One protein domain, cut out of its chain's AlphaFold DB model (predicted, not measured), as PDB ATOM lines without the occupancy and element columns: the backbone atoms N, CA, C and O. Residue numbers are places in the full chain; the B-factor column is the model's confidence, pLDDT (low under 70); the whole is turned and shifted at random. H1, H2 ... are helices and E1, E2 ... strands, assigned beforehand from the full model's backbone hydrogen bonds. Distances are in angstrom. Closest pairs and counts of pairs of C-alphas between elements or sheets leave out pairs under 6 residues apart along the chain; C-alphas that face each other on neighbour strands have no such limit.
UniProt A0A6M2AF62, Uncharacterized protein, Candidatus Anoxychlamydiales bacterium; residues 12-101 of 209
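Overview. This is residues 12 to 101 of the 209 residues of an uncharacterized protein of Candidatus Anoxychlamydiales bacterium (UniProt A0A6M2AF62). The long helix H4 runs along most of an elongated body, and H3 lies beside it, running back the other way, so that the two form a long helical hairpin that touches in only one part. H2 packs on the earlier part of H4, the small strand hairpin E1 and E2 packs on its later part, and the short H1 lies beside H2. The printed part has 90 residues, with four named helices and two named strands in the order H1, H2, E1, E2, H3, H4; the two strands make one antiparallel sheet, and the class is mostly helix. The whole is compact, with a radius of gyration of the C-alphas of 13.4 A, and its C-alphas span 43 by 24 by 18 A.

Along the chain. H1 is residues 12 to 15, 5.4 A long, with C-alpha 12 at (-7.095, 8.380, 20.268). H2 is residues 20 to 28, 12.1 A long. E1 is residues 30 to 34, 13.4 A long, and E2 is residues 40 to 44, 13.7 A long. H3 is residues 53 to 69, 24.5 A long, with C-alpha 53 at (-17.115, 4.784, 18.462). H4 is residues 75 to 99, 36.6 A long, and ends with C-alpha 99 at (-24.960, 0.821, 7.241).

Arrangement. H1 and H2 only just touch, with 3 pairs of C-alphas within 8 A; the closest are those of Leu 15 and Leu 23, 6.1 A apart. H1 is close to H3 but not clearly touching it, the closest C-alphas being those of Leu 15 and Leu 56, at 7.0 A. H2 touches residues 77 to 87 of H4 at a shallow tilt of 29 degrees, the same way; the closest C-alphas, of Asn 24 and Ile 84, are 5.5 A apart. E1 and E2 form an antiparallel hairpin, at 149 degrees between their directions; N 31 and O 43, at 2.8 A, and N 43 and O 31, at 3.0 A, are within hydrogen-bond range. The closest C-alphas of E1 and H4, those of Ser 32 and Leu 91, are 5.3 A apart. Residues 41 to 42 of E2 also pair, antiparallel, with residues 51 to 52. H3 and H4 form a helical hairpin and touch through residues 53 to 57 and 88 to 92, at a shallow tilt of 20 degrees, opposite ways; His 57 and Ile 88 have the closest C-alphas, 7.4 A apart. H2 and H3 are apart. Each O i to N i+4 pair is within hydrogen-bond range in H2, H3 and H4; H1 is too short for such a pair, and its one O i to N i+3 pair is not within range.

Size, cuts and confidence. The C-alphas of Asn 71 and Gln 101 are the two farthest apart, at 43.6 A. The printed part has no cut. The link from E2 to H3, 8 residues, is short; the other links are tight. The mean pLDDT of the printed part is 84.3, and residues 71 to 72 are under 70.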
ATOM      1  N   LYS A  12      -7.088   9.290  19.115       85.56
ATOM      2  CA  LYS A  12      -7.095   8.380  20.268       85.56
ATOM      3  C   LYS A  12      -6.612   9.052  21.557       85.56
ATOM      4  O   LYS A  12      -7.233   8.851  22.588       85.56
ATOM      5  N   LYS A  13      -5.526   9.829  21.503       84.06
ATOM      6  CA  LYS A  13      -4.951  10.500  22.680       84.06
ATOM      7  C   LYS A  13      -5.833  11.658  23.149       84.06
ATOM      8  O   LYS A  13      -5.964  11.881  24.346       84.06
ATOM      9  N   ALA A  14      -6.443  12.376  22.208       79.31
ATOM     10  CA  ALA A  14      -7.320  13.499  22.513       79.31
ATOM     11  C   ALA A  14      -8.640  13.046  23.162       79.31
ATOM     12  O   ALA A  14      -9.120  13.680  24.091       79.31
ATOM     13  N   LEU A  15      -9.185  11.907  22.726       81.62
ATOM     14  CA  LEU A  15     -10.436  11.344  23.247       81.62
ATOM     15  C   LEU A  15     -10.283  10.558  24.556       81.62
ATOM     16  O   LEU A  15     -11.283  10.185  25.161       81.62
ATOM     17  N   THR A  16      -9.052  10.295  24.997       81.19
ATOM     18  CA  THR A  16      -8.761   9.722  26.323       81.19
ATOM     19  C   THR A  16      -8.551  10.792  27.395       81.19
ATOM     20  O   THR A  16      -8.092  10.470  28.485       81.19
ATOM     21  N   THR A  17      -8.827  12.063  27.086       82.19
ATOM     22  CA  THR A  17      -8.743  13.149  28.067       82.19
ATOM     23  C   THR A  17      -9.770  12.971  29.187       82.19
ATOM     24  O   THR A  17     -10.879  12.486  28.965       82.19
ATOM     25  N   GLU A  18      -9.402  13.390  30.395       81.56
ATOM     26  CA  GLU A  18     -10.296  13.391  31.560       81.56
ATOM     27  C   GLU A  18     -11.110  14.686  31.686       81.56
ATOM     28  O   GLU A  18     -11.954  14.815  32.579       81.56
ATOM     29  N   ASP A  19     -10.825  15.647  30.809       85.69
ATOM     30  CA  ASP A  19     -11.497  16.934  30.718       85.69
ATOM     31  C   ASP A  19     -12.716  16.830  29.793       85.69
ATOM     32  O   ASP A  19     -12.601  16.719  28.566       85.69
ATOM     33  N   LEU A  20     -13.900  16.882  30.406       84.19
ATOM     34  CA  LEU A  20     -15.180  16.774  29.715       84.19
ATOM     35  C   LEU A  20     -15.443  17.949  28.771       84.19
ATOM     36  O   LEU A  20     -16.134  17.766  27.771       84.19
ATOM     37  N   GLN A  21     -14.904  19.138  29.041       86.94
ATOM     38  CA  GLN A  21     -15.088  20.285  28.156       86.94
ATOM     39  C   GLN A  21     -14.320  20.078  26.851       86.94
ATOM     40  O   GLN A  21     -14.906  20.147  25.769       86.94
ATOM     41  N   ASN A  22     -13.037  19.732  26.958       88.19
ATOM     42  CA  ASN A  22     -12.208  19.415  25.797       88.19
ATOM     43  C   ASN A  22     -12.786  18.242  24.992       88.19
ATOM     44  O   ASN A  22     -12.844  18.301  23.763       88.19
ATOM     45  N   LEU A  23     -13.266  17.196  25.670       88.12
ATOM     46  CA  LEU A  23     -13.915  16.064  25.010       88.12
ATOM     47  C   LEU A  23     -15.177  16.492  24.243       88.12
ATOM     48  O   LEU A  23     -15.358  16.099  23.090       88.12
ATOM     49  N   ASN A  24     -16.032  17.313  24.858       89.19
ATOM     50  CA  ASN A  24     -17.251  17.824  24.231       89.19
ATOM     51  C   ASN A  24     -16.932  18.629  22.960       89.19
ATOM     52  O   ASN A  24     -17.560  18.425  21.922       89.19
ATOM     53  N   ASP A  25     -15.920  19.493  23.006       89.25
ATOM     54  CA  ASP A  25     -15.542  20.331  21.863       89.25
ATOM     55  C   ASP A  25     -14.957  19.522  20.693       89.25
ATOM     56  O   ASP A  25     -15.240  19.825  19.528       89.25
ATOM     57  N   ILE A  26     -14.223  18.443  20.981       90.19
ATOM     58  CA  ILE A  26     -13.773  17.491  19.953       90.19
ATOM     59  C   ILE A  26     -14.979  16.781  19.320       90.19
ATOM     60  O   ILE A  26     -15.055  16.661  18.095       90.19
ATOM     61  N   LEU A  27     -15.936  16.322  20.132       91.31
ATOM     62  CA  LEU A  27     -17.078  15.538  19.653       91.31
ATOM     63  C   LEU A  27     -18.091  16.355  18.847       91.31
ATOM     64  O   LEU A  27     -18.657  15.821  17.885       91.31
ATOM     65  N   LYS A  28     -18.282  17.640  19.165       90.12
ATOM     66  CA  LYS A  28     -19.137  18.550  18.378       90.12
ATOM     67  C   LYS A  28     -18.733  18.593  16.906       90.12
ATOM     68  O   LYS A  28     -19.595  18.573  16.036       90.12
ATOM     69  N   ASN A  29     -17.430  18.580  16.637       87.69
ATOM     70  CA  ASN A  29     -16.869  18.665  15.286       87.69
ATOM     71  C   ASN A  29     -16.478  17.296  14.709       87.69
ATOM     72  O   ASN A  29     -15.727  17.222  13.733       87.69
ATOM     73  N   SER A  30     -16.932  16.209  15.336       91.88
ATOM     74  CA  SER A  30     -16.643  14.853  14.881       91.88
ATOM     75  C   SER A  30     -17.700  14.340  13.908       91.88
ATOM     76  O   SER A  30     -18.888  14.639  14.041       91.88
ATOM     77  N   GLU A  31     -17.266  13.536  12.946       93.06
ATOM     78  CA  GLU A  31     -18.117  12.834  11.994       93.06
ATOM     79  C   GLU A  31     -18.045  11.328  12.232       93.06
ATOM     80  O   GLU A  31     -16.983  10.767  12.519       93.06
ATOM     81  N   SER A  32     -19.185  10.664  12.055       92.00
ATOM     82  CA  SER A  32     -19.307   9.211  12.125       92.00
ATOM     83  C   SER A  32     -19.098   8.598  10.741       92.00
ATOM     84  O   SER A  32     -19.671   9.067   9.754       92.00
ATOM     85  N   LYS A  33     -18.280   7.549  10.656       91.81
ATOM     86  CA  LYS A  33     -18.022   6.770   9.441       91.81
ATOM     87  C   LYS A  33     -18.029   5.279   9.747       91.81
ATOM     88  O   LYS A  33     -17.728   4.844  10.856       91.81
ATOM     89  N   ILE A  34     -18.296   4.472   8.729       87.06
ATOM     90  CA  ILE A  34     -18.180   3.013   8.811       87.06
ATOM     91  C   ILE A  34     -17.036   2.522   7.948       87.06
ATOM     92  O   ILE A  34     -16.945   2.831   6.759       87.06
ATOM     93  N   SER A  35     -16.158   1.745   8.578       85.00
ATOM     94  CA  SER A  35     -15.094   1.025   7.887       85.00
ATOM     95  C   SER A  35     -15.661  -0.056   6.968       85.00
ATOM     96  O   SER A  35     -16.789  -0.514   7.145       85.00
ATOM     97  N   PHE A  36     -14.836  -0.524   6.034       76.88
ATOM     98  CA  PHE A  36     -15.179  -1.638   5.149       76.88
ATOM     99  C   PHE A  36     -15.660  -2.889   5.912       76.88
ATOM    100  O   PHE A  36     -16.610  -3.542   5.501       76.88
ATOM    101  N   TRP A  37     -15.070  -3.162   7.079       78.50
ATOM    102  CA  TRP A  37     -15.401  -4.306   7.936       78.50
ATOM    103  C   TRP A  37     -16.588  -4.060   8.883       78.50
ATOM    104  O   TRP A  37     -16.752  -4.771   9.872       78.50
ATOM    105  N   GLY A  38     -17.375  -3.003   8.669       75.38
ATOM    106  CA  GLY A  38     -18.544  -2.703   9.502       75.38
ATOM    107  C   GLY A  38     -18.229  -2.088  10.872       75.38
ATOM    108  O   GLY A  38     -19.137  -1.843  11.665       75.38
ATOM    109  N   LYS A  39     -16.958  -1.794  11.186       84.31
ATOM    110  CA  LYS A  39     -16.590  -1.054  12.408       84.31
ATOM    111  C   LYS A  39     -17.044   0.405  12.304       84.31
ATOM    112  O   LYS A  39     -16.676   1.082  11.343       84.31
ATOM    113  N   ARG A  40     -17.778   0.877  13.319       88.94
ATOM    114  CA  ARG A  40     -18.175   2.281  13.503       88.94
ATOM    115  C   ARG A  40     -16.985   3.074  14.032       88.94
ATOM    116  O   ARG A  40     -16.426   2.743  15.083       88.94
ATOM    117  N   VAL A  41     -16.575   4.090  13.291       93.06
ATOM    118  CA  VAL A  41     -15.430   4.933  13.618       93.06
ATOM    119  C   VAL A  41     -15.820   6.399  13.585       93.06
ATOM    120  O   VAL A  41     -16.705   6.806  12.841       93.06
ATOM    121  N   ILE A  42     -15.128   7.193  14.379       93.88
ATOM    122  CA  ILE A  42     -15.231   8.641  14.379       93.88
ATOM    123  C   ILE A  42     -13.948   9.252  13.845       93.88
ATOM    124  O   ILE A  42     -12.843   8.744  14.073       93.88
ATOM    125  N   ILE A  43     -14.115  10.356  13.139       92.81
ATOM    126  CA  ILE A  43     -13.043  11.251  12.723       92.81
ATOM    127  C   ILE A  43     -13.381  12.644  13.245       92.81
ATOM    128  O   ILE A  43     -14.551  12.989  13.352       92.81
ATOM    129  N   ALA A  44     -12.378  13.439  13.592       90.69
ATOM    130  CA  ALA A  44     -12.590  14.813  14.027       90.69
ATOM    131  C   ALA A  44     -11.646  15.733  13.263       90.69
ATOM    132  O   ALA A  44     -10.460  15.423  13.106       90.69
ATOM    133  N   ASN A  45     -12.178  16.857  12.787       84.75
ATOM    134  CA  ASN A  45     -11.391  17.843  12.058       84.75
ATOM    135  C   ASN A  45     -10.261  18.378  12.949       84.75
ATOM    136  O   ASN A  45     -10.469  18.686  14.119       84.75
ATOM    137  N   GLY A  46      -9.049  18.449  12.397       83.62
ATOM    138  CA  GLY A  46      -7.847  18.859  13.134       83.62
ATOM    139  C   GLY A  46      -7.100  17.728  13.860       83.62
ATOM    140  O   GLY A  46      -6.000  17.968  14.355       83.62
ATOM    141  N   PHE A  47      -7.620  16.494  13.872       85.50
ATOM    142  CA  PHE A  47      -6.958  15.338  14.492       85.50
ATOM    143  C   PHE A  47      -6.538  14.280  13.470       85.50
ATOM    144  O   PHE A  47      -7.179  14.088  12.437       85.50
ATOM    145  N   LYS A  48      -5.452  13.553  13.767       86.62
ATOM    146  CA  LYS A  48      -4.966  12.474  12.896       86.62
ATOM    147  C   LYS A  48      -5.598  11.133  13.265       86.62
ATOM    148  O   LYS A  48      -5.552  10.706  14.422       86.62
ATOM    149  N   GLY A  49      -6.073  10.432  12.238       88.00
ATOM    150  CA  GLY A  49      -6.579   9.066  12.327       88.00
ATOM    151  C   GLY A  49      -8.066   8.984  12.664       88.00
ATOM    152  O   GLY A  49      -8.783   9.979  12.682       88.00
ATOM    153  N   SER A  50      -8.518   7.762  12.916       90.19
ATOM    154  CA  SER A  50      -9.892   7.456  13.305       90.19
ATOM    155  C   SER A  50      -9.916   6.766  14.657       90.19
ATOM    156  O   SER A  50      -8.970   6.053  15.007       90.19
ATOM    157  N   TYR A  51     -11.016   6.904  15.384       91.69
ATOM    158  CA  TYR A  51     -11.206   6.235  16.662       91.69
ATOM    159  C   TYR A  51     -12.483   5.399  16.671       91.69
ATOM    160  O   TYR A  51     -13.436   5.715  15.974       91.69
ATOM    161  N   SER A  52     -12.495   4.287  17.400       90.88
ATOM    162  CA  SER A  52     -13.673   3.416  17.492       90.88
ATOM    163  C   SER A  52     -14.769   4.120  18.285       90.88
ATOM    164  O   SER A  52     -14.519   4.551  19.411       90.88
ATOM    165  N   LEU A  53     -15.983   4.200  17.735       89.00
ATOM    166  CA  LEU A  53     -17.115   4.784  18.462       89.00
ATOM    167  C   LEU A  53     -17.454   3.960  19.719       89.00
ATOM    168  O   LEU A  53     -17.775   4.515  20.762       89.00
ATOM    169  N   GLN A  54     -17.286   2.637  19.642       86.25
ATOM    170  CA  GLN A  54     -17.467   1.736  20.781       86.25
ATOM    171  C   GLN A  54     -16.414   1.960  21.879       86.25
ATOM    172  O   GLN A  54     -16.756   1.979  23.059       86.25
ATOM    173  N   ASP A  55     -15.148   2.173  21.502       86.75
ATOM    174  CA  ASP A  55     -14.073   2.394  22.482       86.75
ATOM    175  C   ASP A  55     -14.256   3.761  23.155       86.75
ATOM    176  O   ASP A  55     -14.057   3.887  24.362       86.75
ATOM    177  N   LEU A  56     -14.702   4.772  22.395       86.94
ATOM    178  CA  LEU A  56     -15.087   6.076  22.935       86.94
ATOM    179  C   LEU A  56     -16.195   5.935  23.979       86.94
ATOM    180  O   LEU A  56     -16.042   6.423  25.094       86.94
ATOM    181  N   HIS A  57     -17.287   5.256  23.627       85.12
ATOM    182  CA  HIS A  57     -18.415   5.065  24.532       85.12
ATOM    183  C   HIS A  57     -17.979   4.354  25.823       85.12
ATOM    184  O   HIS A  57     -18.276   4.826  26.920       85.12
ATOM    185  N   SER A  58     -17.178   3.288  25.710       82.12
ATOM    186  CA  SER A  58     -16.629   2.579  26.874       82.12
ATOM    187  C   SER A  58     -15.770   3.485  27.762       82.12
ATOM    188  O   SER A  58     -15.910   3.460  28.985       82.12
ATOM    189  N   ASN A  59     -14.905   4.313  27.172       81.38
ATOM    190  CA  ASN A  59     -14.072   5.244  27.936       81.38
ATOM    191  C   ASN A  59     -14.903   6.304  28.657       81.38
ATOM    192  O   ASN A  59     -14.589   6.645  29.794       81.38
ATOM    193  N   ILE A  60     -15.969   6.795  28.029       83.44
ATOM    194  CA  ILE A  60     -16.850   7.805  28.622       83.44
ATOM    195  C   ILE A  60     -17.623   7.227  29.802       83.44
ATOM    196  O   ILE A  60     -17.679   7.872  30.843       83.44
ATOM    197  N   ILE A  61     -18.125   5.992  29.697       79.75
ATOM    198  CA  ILE A  61     -18.750   5.293  30.832       79.75
ATOM    199  C   ILE A  61     -17.749   5.138  31.983       79.75
ATOM    200  O   ILE A  61     -18.073   5.435  33.131       79.75
ATOM    201  N   LYS A  62     -16.509   4.720  31.694       81.81
ATOM    202  CA  LYS A  62     -15.457   4.589  32.719       81.81
ATOM    203  C   LYS A  62     -15.148   5.923  33.395       81.81
ATOM    204  O   LYS A  62     -15.052   5.975  34.620       81.81
ATOM    205  N   LEU A  63     -15.015   6.991  32.608       81.00
ATOM    206  CA  LEU A  63     -14.764   8.338  33.113       81.00
ATOM    207  C   LEU A  63     -15.930   8.826  33.982       81.00
ATOM    208  O   LEU A  63     -15.698   9.334  35.077       81.00
ATOM    209  N   ALA A  64     -17.169   8.627  33.527       77.88
ATOM    210  CA  ALA A  64     -18.376   8.996  34.257       77.88
ATOM    211  C   ALA A  64     -18.475   8.255  35.597       77.88
ATOM    212  O   ALA A  64     -18.643   8.903  36.627       77.88
ATOM    213  N   ASN A  65     -18.284   6.933  35.608       75.38
ATOM    214  CA  ASN A  65     -18.320   6.128  36.833       75.38
ATOM    215  C   ASN A  65     -17.263   6.581  37.843       75.38
ATOM    216  O   ASN A  65     -17.553   6.719  39.029       75.38
ATOM    217  N   ARG A  66     -16.041   6.862  37.377       78.25
ATOM    218  CA  ARG A  66     -14.967   7.342  38.250       78.25
ATOM    219  C   ARG A  66     -15.306   8.707  38.859       78.25
ATOM    220  O   ARG A  66     -15.234   8.863  40.072       78.25
ATOM    221  N   ARG A  67     -15.748   9.665  38.036       75.12
ATOM    222  CA  ARG A  67     -16.129  11.017  38.487       75.12
ATOM    223  C   ARG A  67     -17.349  11.015  39.411       75.12
ATOM    224  O   ARG A  67     -17.415  11.836  40.321       75.12
ATOM    225  N   PHE A  68     -18.296  10.104  39.186       72.56
ATOM    226  CA  PHE A  68     -19.455   9.913  40.056       72.56
ATOM    227  C   PHE A  68     -19.026   9.405  41.437       72.56
ATOM    228  O   PHE A  68     -19.427   9.978  42.446       72.56
ATOM    229  N   ASN A  69     -18.136   8.410  41.487       71.81
ATOM    230  CA  ASN A  69     -17.599   7.879  42.744       71.81
ATOM    231  C   ASN A  69     -16.777   8.916  43.529       71.81
ATOM    232  O   ASN A  69     -16.751   8.884  44.755       71.81
ATOM    233  N   GLU A  70     -16.127   9.850  42.835       78.06
ATOM    234  CA  GLU A  70     -15.361  10.949  43.437       78.06
ATOM    235  C   GLU A  70     -16.245  12.116  43.924       78.06
ATOM    236  O   GLU A  70     -15.734  13.044  44.547       78.06
ATOM    237  N   ASN A  71     -17.557  12.098  43.642       69.56
ATOM    238  CA  ASN A  71     -18.531  13.146  43.992       69.56
ATOM    239  C   ASN A  71     -18.141  14.577  43.555       69.56
ATOM    240  O   ASN A  71     -18.668  15.567  44.060       69.56
ATOM    241  N   ASN A  72     -17.243  14.698  42.576       67.56
ATOM    242  CA  ASN A  72     -16.614  15.956  42.177       67.56
ATOM    243  C   ASN A  72     -17.128  16.451  40.814       67.56
ATOM    244  O   ASN A  72     -16.355  16.781  39.916       67.56
ATOM    245  N   LEU A  73     -18.451  16.431  40.623       75.81
ATOM    246  CA  LEU A  73     -19.089  16.854  39.373       75.81
ATOM    247  C   LEU A  73     -19.652  18.266  39.507       75.81
ATOM    248  O   LEU A  73     -20.716  18.461  40.109       75.81
ATOM    249  N   SER A  74     -18.976  19.229  38.881       84.94
ATOM    250  CA  SER A  74     -19.490  20.589  38.744       84.94
ATOM    251  C   SER A  74     -20.754  20.623  37.874       84.94
ATOM    252  O   SER A  74     -21.014  19.721  37.071       84.94
ATOM    253  N   THR A  75     -21.551  21.688  37.982       85.75
ATOM    254  CA  THR A  75     -22.709  21.896  37.092       85.75
ATOM    255  C   THR A  75     -22.292  21.904  35.619       85.75
ATOM    256  O   THR A  75     -22.985  21.329  34.780       85.75
ATOM    257  N   GLN A  76     -21.132  22.490  35.304       85.75
ATOM    258  CA  GLN A  76     -20.614  22.545  33.939       85.75
ATOM    259  C   GLN A  76     -20.247  21.152  33.407       85.75
ATOM    260  O   GLN A  76     -20.556  20.833  32.260       85.75
ATOM    261  N   ASP A  77     -19.662  20.297  34.247       80.94
ATOM    262  CA  ASP A  77     -19.336  18.914  33.885       80.94
ATOM    263  C   ASP A  77     -20.588  18.095  33.584       80.94
ATOM    264  O   ASP A  77     -20.606  17.321  32.626       80.94
ATOM    265  N   ARG A  78     -21.667  18.305  34.346       80.00
ATOM    266  CA  ARG A  78     -22.963  17.656  34.092       80.00
ATOM    267  C   ARG A  78     -23.543  18.082  32.744       80.00
ATOM    268  O   ARG A  78     -23.969  17.229  31.968       80.00
ATOM    269  N   LEU A  79     -23.518  19.380  32.439       82.88
ATOM    270  CA  LEU A  79     -23.983  19.906  31.151       82.88
ATOM    271  C   LEU A  79     -23.145  19.367  29.982       82.88
ATOM    272  O   LEU A  79     -23.700  18.942  28.967       82.88
ATOM    273  N   ASN A  80     -21.820  19.319  30.143       83.81
ATOM    274  CA  ASN A  80     -20.922  18.716  29.160       83.81
ATOM    275  C   ASN A  80     -21.207  17.220  28.984       83.81
ATOM    276  O   ASN A  80     -21.293  16.760  27.850       83.81
ATOM    277  N   GLY A  81     -21.428  16.474  30.069       83.38
ATOM    278  CA  GLY A  81     -21.786  15.054  30.027       83.38
ATOM    279  C   GLY A  81     -23.084  14.789  29.260       83.38
ATOM    280  O   GLY A  81     -23.119  13.909  28.401       83.38
ATOM    281  N   ILE A  82     -24.124  15.601  29.486       82.25
ATOM    282  CA  ILE A  82     -25.389  15.519  28.735       82.25
ATOM    283  C   ILE A  82     -25.154  15.798  27.243       82.25
ATOM    284  O   ILE A  82     -25.648  15.059  26.392       82.25
ATOM    285  N   SER A  83     -24.385  16.843  26.919       84.56
ATOM    286  CA  SER A  83     -24.031  17.199  25.538       84.56
ATOM    287  C   SER A  83     -23.277  16.066  24.834       84.56
ATOM    288  O   SER A  83     -23.629  15.671  23.724       84.56
ATOM    289  N   ILE A  84     -22.282  15.489  25.512       86.19
ATOM    290  CA  ILE A  84     -21.498  14.350  25.030       86.19
ATOM    291  C   ILE A  84     -22.401  13.139  24.784       86.19
ATOM    292  O   ILE A  84     -22.328  12.535  23.716       86.19
ATOM    293  N   SER A  85     -23.279  12.805  25.734       84.69
ATOM    294  CA  SER A  85     -24.204  11.676  25.609       84.69
ATOM    295  C   SER A  85     -25.108  11.823  24.387       84.69
ATOM    296  O   SER A  85     -25.203  10.895  23.585       84.69
ATOM    297  N   LYS A  86     -25.731  12.996  24.205       82.69
ATOM    298  CA  LYS A  86     -26.566  13.279  23.026       82.69
ATOM    299  C   LYS A  86     -25.770  13.119  21.737       82.69
ATOM    300  O   LYS A  86     -26.215  12.440  20.816       82.69
ATOM    301  N   ARG A  87     -24.550  13.659  21.703       90.56
ATOM    302  CA  ARG A  87     -23.696  13.573  20.520       90.56
ATOM    303  C   ARG A  87     -23.297  12.137  20.178       90.56
ATOM    304  O   ARG A  87     -23.245  11.789  19.004       90.56
ATOM    305  N   ILE A  88     -23.023  11.287  21.166       86.62
ATOM    306  CA  ILE A  88     -22.708   9.867  20.928       86.62
ATOM    307  C   ILE A  88     -23.894   9.143  20.289       86.62
ATOM    308  O   ILE A  88     -23.689   8.405  19.326       86.62
ATOM    309  N   VAL A  89     -25.110   9.373  20.795       86.38
ATOM    310  CA  VAL A  89     -26.340   8.796  20.225       86.38
ATOM    311  C   VAL A  89     -26.494   9.225  18.765       86.38
ATOM    312  O   VAL A  89     -26.595   8.371  17.889       86.38
ATOM    313  N   GLU A  90     -26.353  10.520  18.473       87.88
ATOM    314  CA  GLU A  90     -26.387  11.030  17.095       87.88
ATOM    315  C   GLU A  90     -25.337  10.361  16.189       87.88
ATOM    316  O   GLU A  90     -25.622  10.003  15.045       87.88
ATOM    317  N   LEU A  91     -24.107  10.164  16.677       88.38
ATOM    318  CA  LEU A  91     -23.046   9.499  15.914       88.38
ATOM    319  C   LEU A  91     -23.384   8.028  15.627       88.38
ATOM    320  O   LEU A  91     -23.026   7.520  14.555       88.38
ATOM    321  N   TYR A  92     -24.065   7.348  16.552       86.31
ATOM    322  CA  TYR A  92     -24.570   5.995  16.337       86.31
ATOM    323  C   TYR A  92     -25.702   5.970  15.304       86.31
ATOM    324  O   TYR A  92     -25.646   5.126  14.407       86.31
ATOM    325  N   ASP A  93     -26.636   6.919  15.349       83.69
ATOM    326  CA  ASP A  93     -27.739   7.030  14.385       83.69
ATOM    327  C   ASP A  93     -27.241   7.317  12.966       83.69
ATOM    328  O   ASP A  93     -27.682   6.696  11.996       83.69
ATOM    329  N   ILE A  94     -26.262   8.215  12.830       88.62
ATOM    330  CA  ILE A  94     -25.606   8.495  11.545       88.62
ATOM    331  C   ILE A  94     -24.931   7.226  11.013       88.62
ATOM    332  O   ILE A  94     -25.077   6.896   9.835       88.62
ATOM    333  N   SER A  95     -24.218   6.490  11.873       86.50
ATOM    334  CA  SER A  95     -23.631   5.200  11.498       86.50
ATOM    335  C   SER A  95     -24.708   4.194  11.064       86.50
ATOM    336  O   SER A  95     -24.560   3.542  10.035       86.50
ATOM    337  N   ASN A  96     -25.822   4.086  11.784       81.00
ATOM    338  CA  ASN A  96     -26.916   3.180  11.428       81.00
ATOM    339  C   ASN A  96     -27.458   3.474  10.023       81.00
ATOM    340  O   ASN A  96     -27.515   2.575   9.184       81.00
ATOM    341  N   LYS A  97     -27.736   4.749   9.726       85.31
ATOM    342  CA  LYS A  97     -28.168   5.198   8.391       85.31
ATOM    343  C   LYS A  97     -27.129   4.909   7.308       85.31
ATOM    344  O   LYS A  97     -27.473   4.560   6.185       85.31
ATOM    345  N   GLN A  98     -25.844   5.030   7.626       84.44
ATOM    346  CA  GLN A  98     -24.787   4.674   6.686       84.44
ATOM    347  C   GLN A  98     -24.757   3.162   6.415       84.44
ATOM    348  O   GLN A  98     -24.649   2.787   5.252       84.44
ATOM    349  N   ILE A  99     -24.889   2.289   7.426       80.44
ATOM    350  CA  ILE A  99     -24.960   0.821   7.241       80.44
ATOM    351  C   ILE A  99     -26.099   0.448   6.290       80.44
ATOM    352  O   ILE A  99     -25.873  -0.316   5.347       80.44
ATOM    353  N   THR A 100     -27.288   1.023   6.483       76.50
ATOM    354  CA  THR A 100     -28.462   0.748   5.636       76.50
ATOM    355  C   THR A 100     -28.324   1.285   4.213       76.50
ATOM    356  O   THR A 100     -29.113   0.917   3.349       76.50
ATOM    357  N   GLN A 101     -27.305   2.098   3.930       81.38
ATOM    358  CA  GLN A 101     -26.966   2.589   2.591       81.38
ATOM    359  C   GLN A 101     -25.730   1.895   1.986       81.38
ATOM    360  O   GLN A 101     -25.431   2.090   0.809       81.38
TER     361      GLN A 101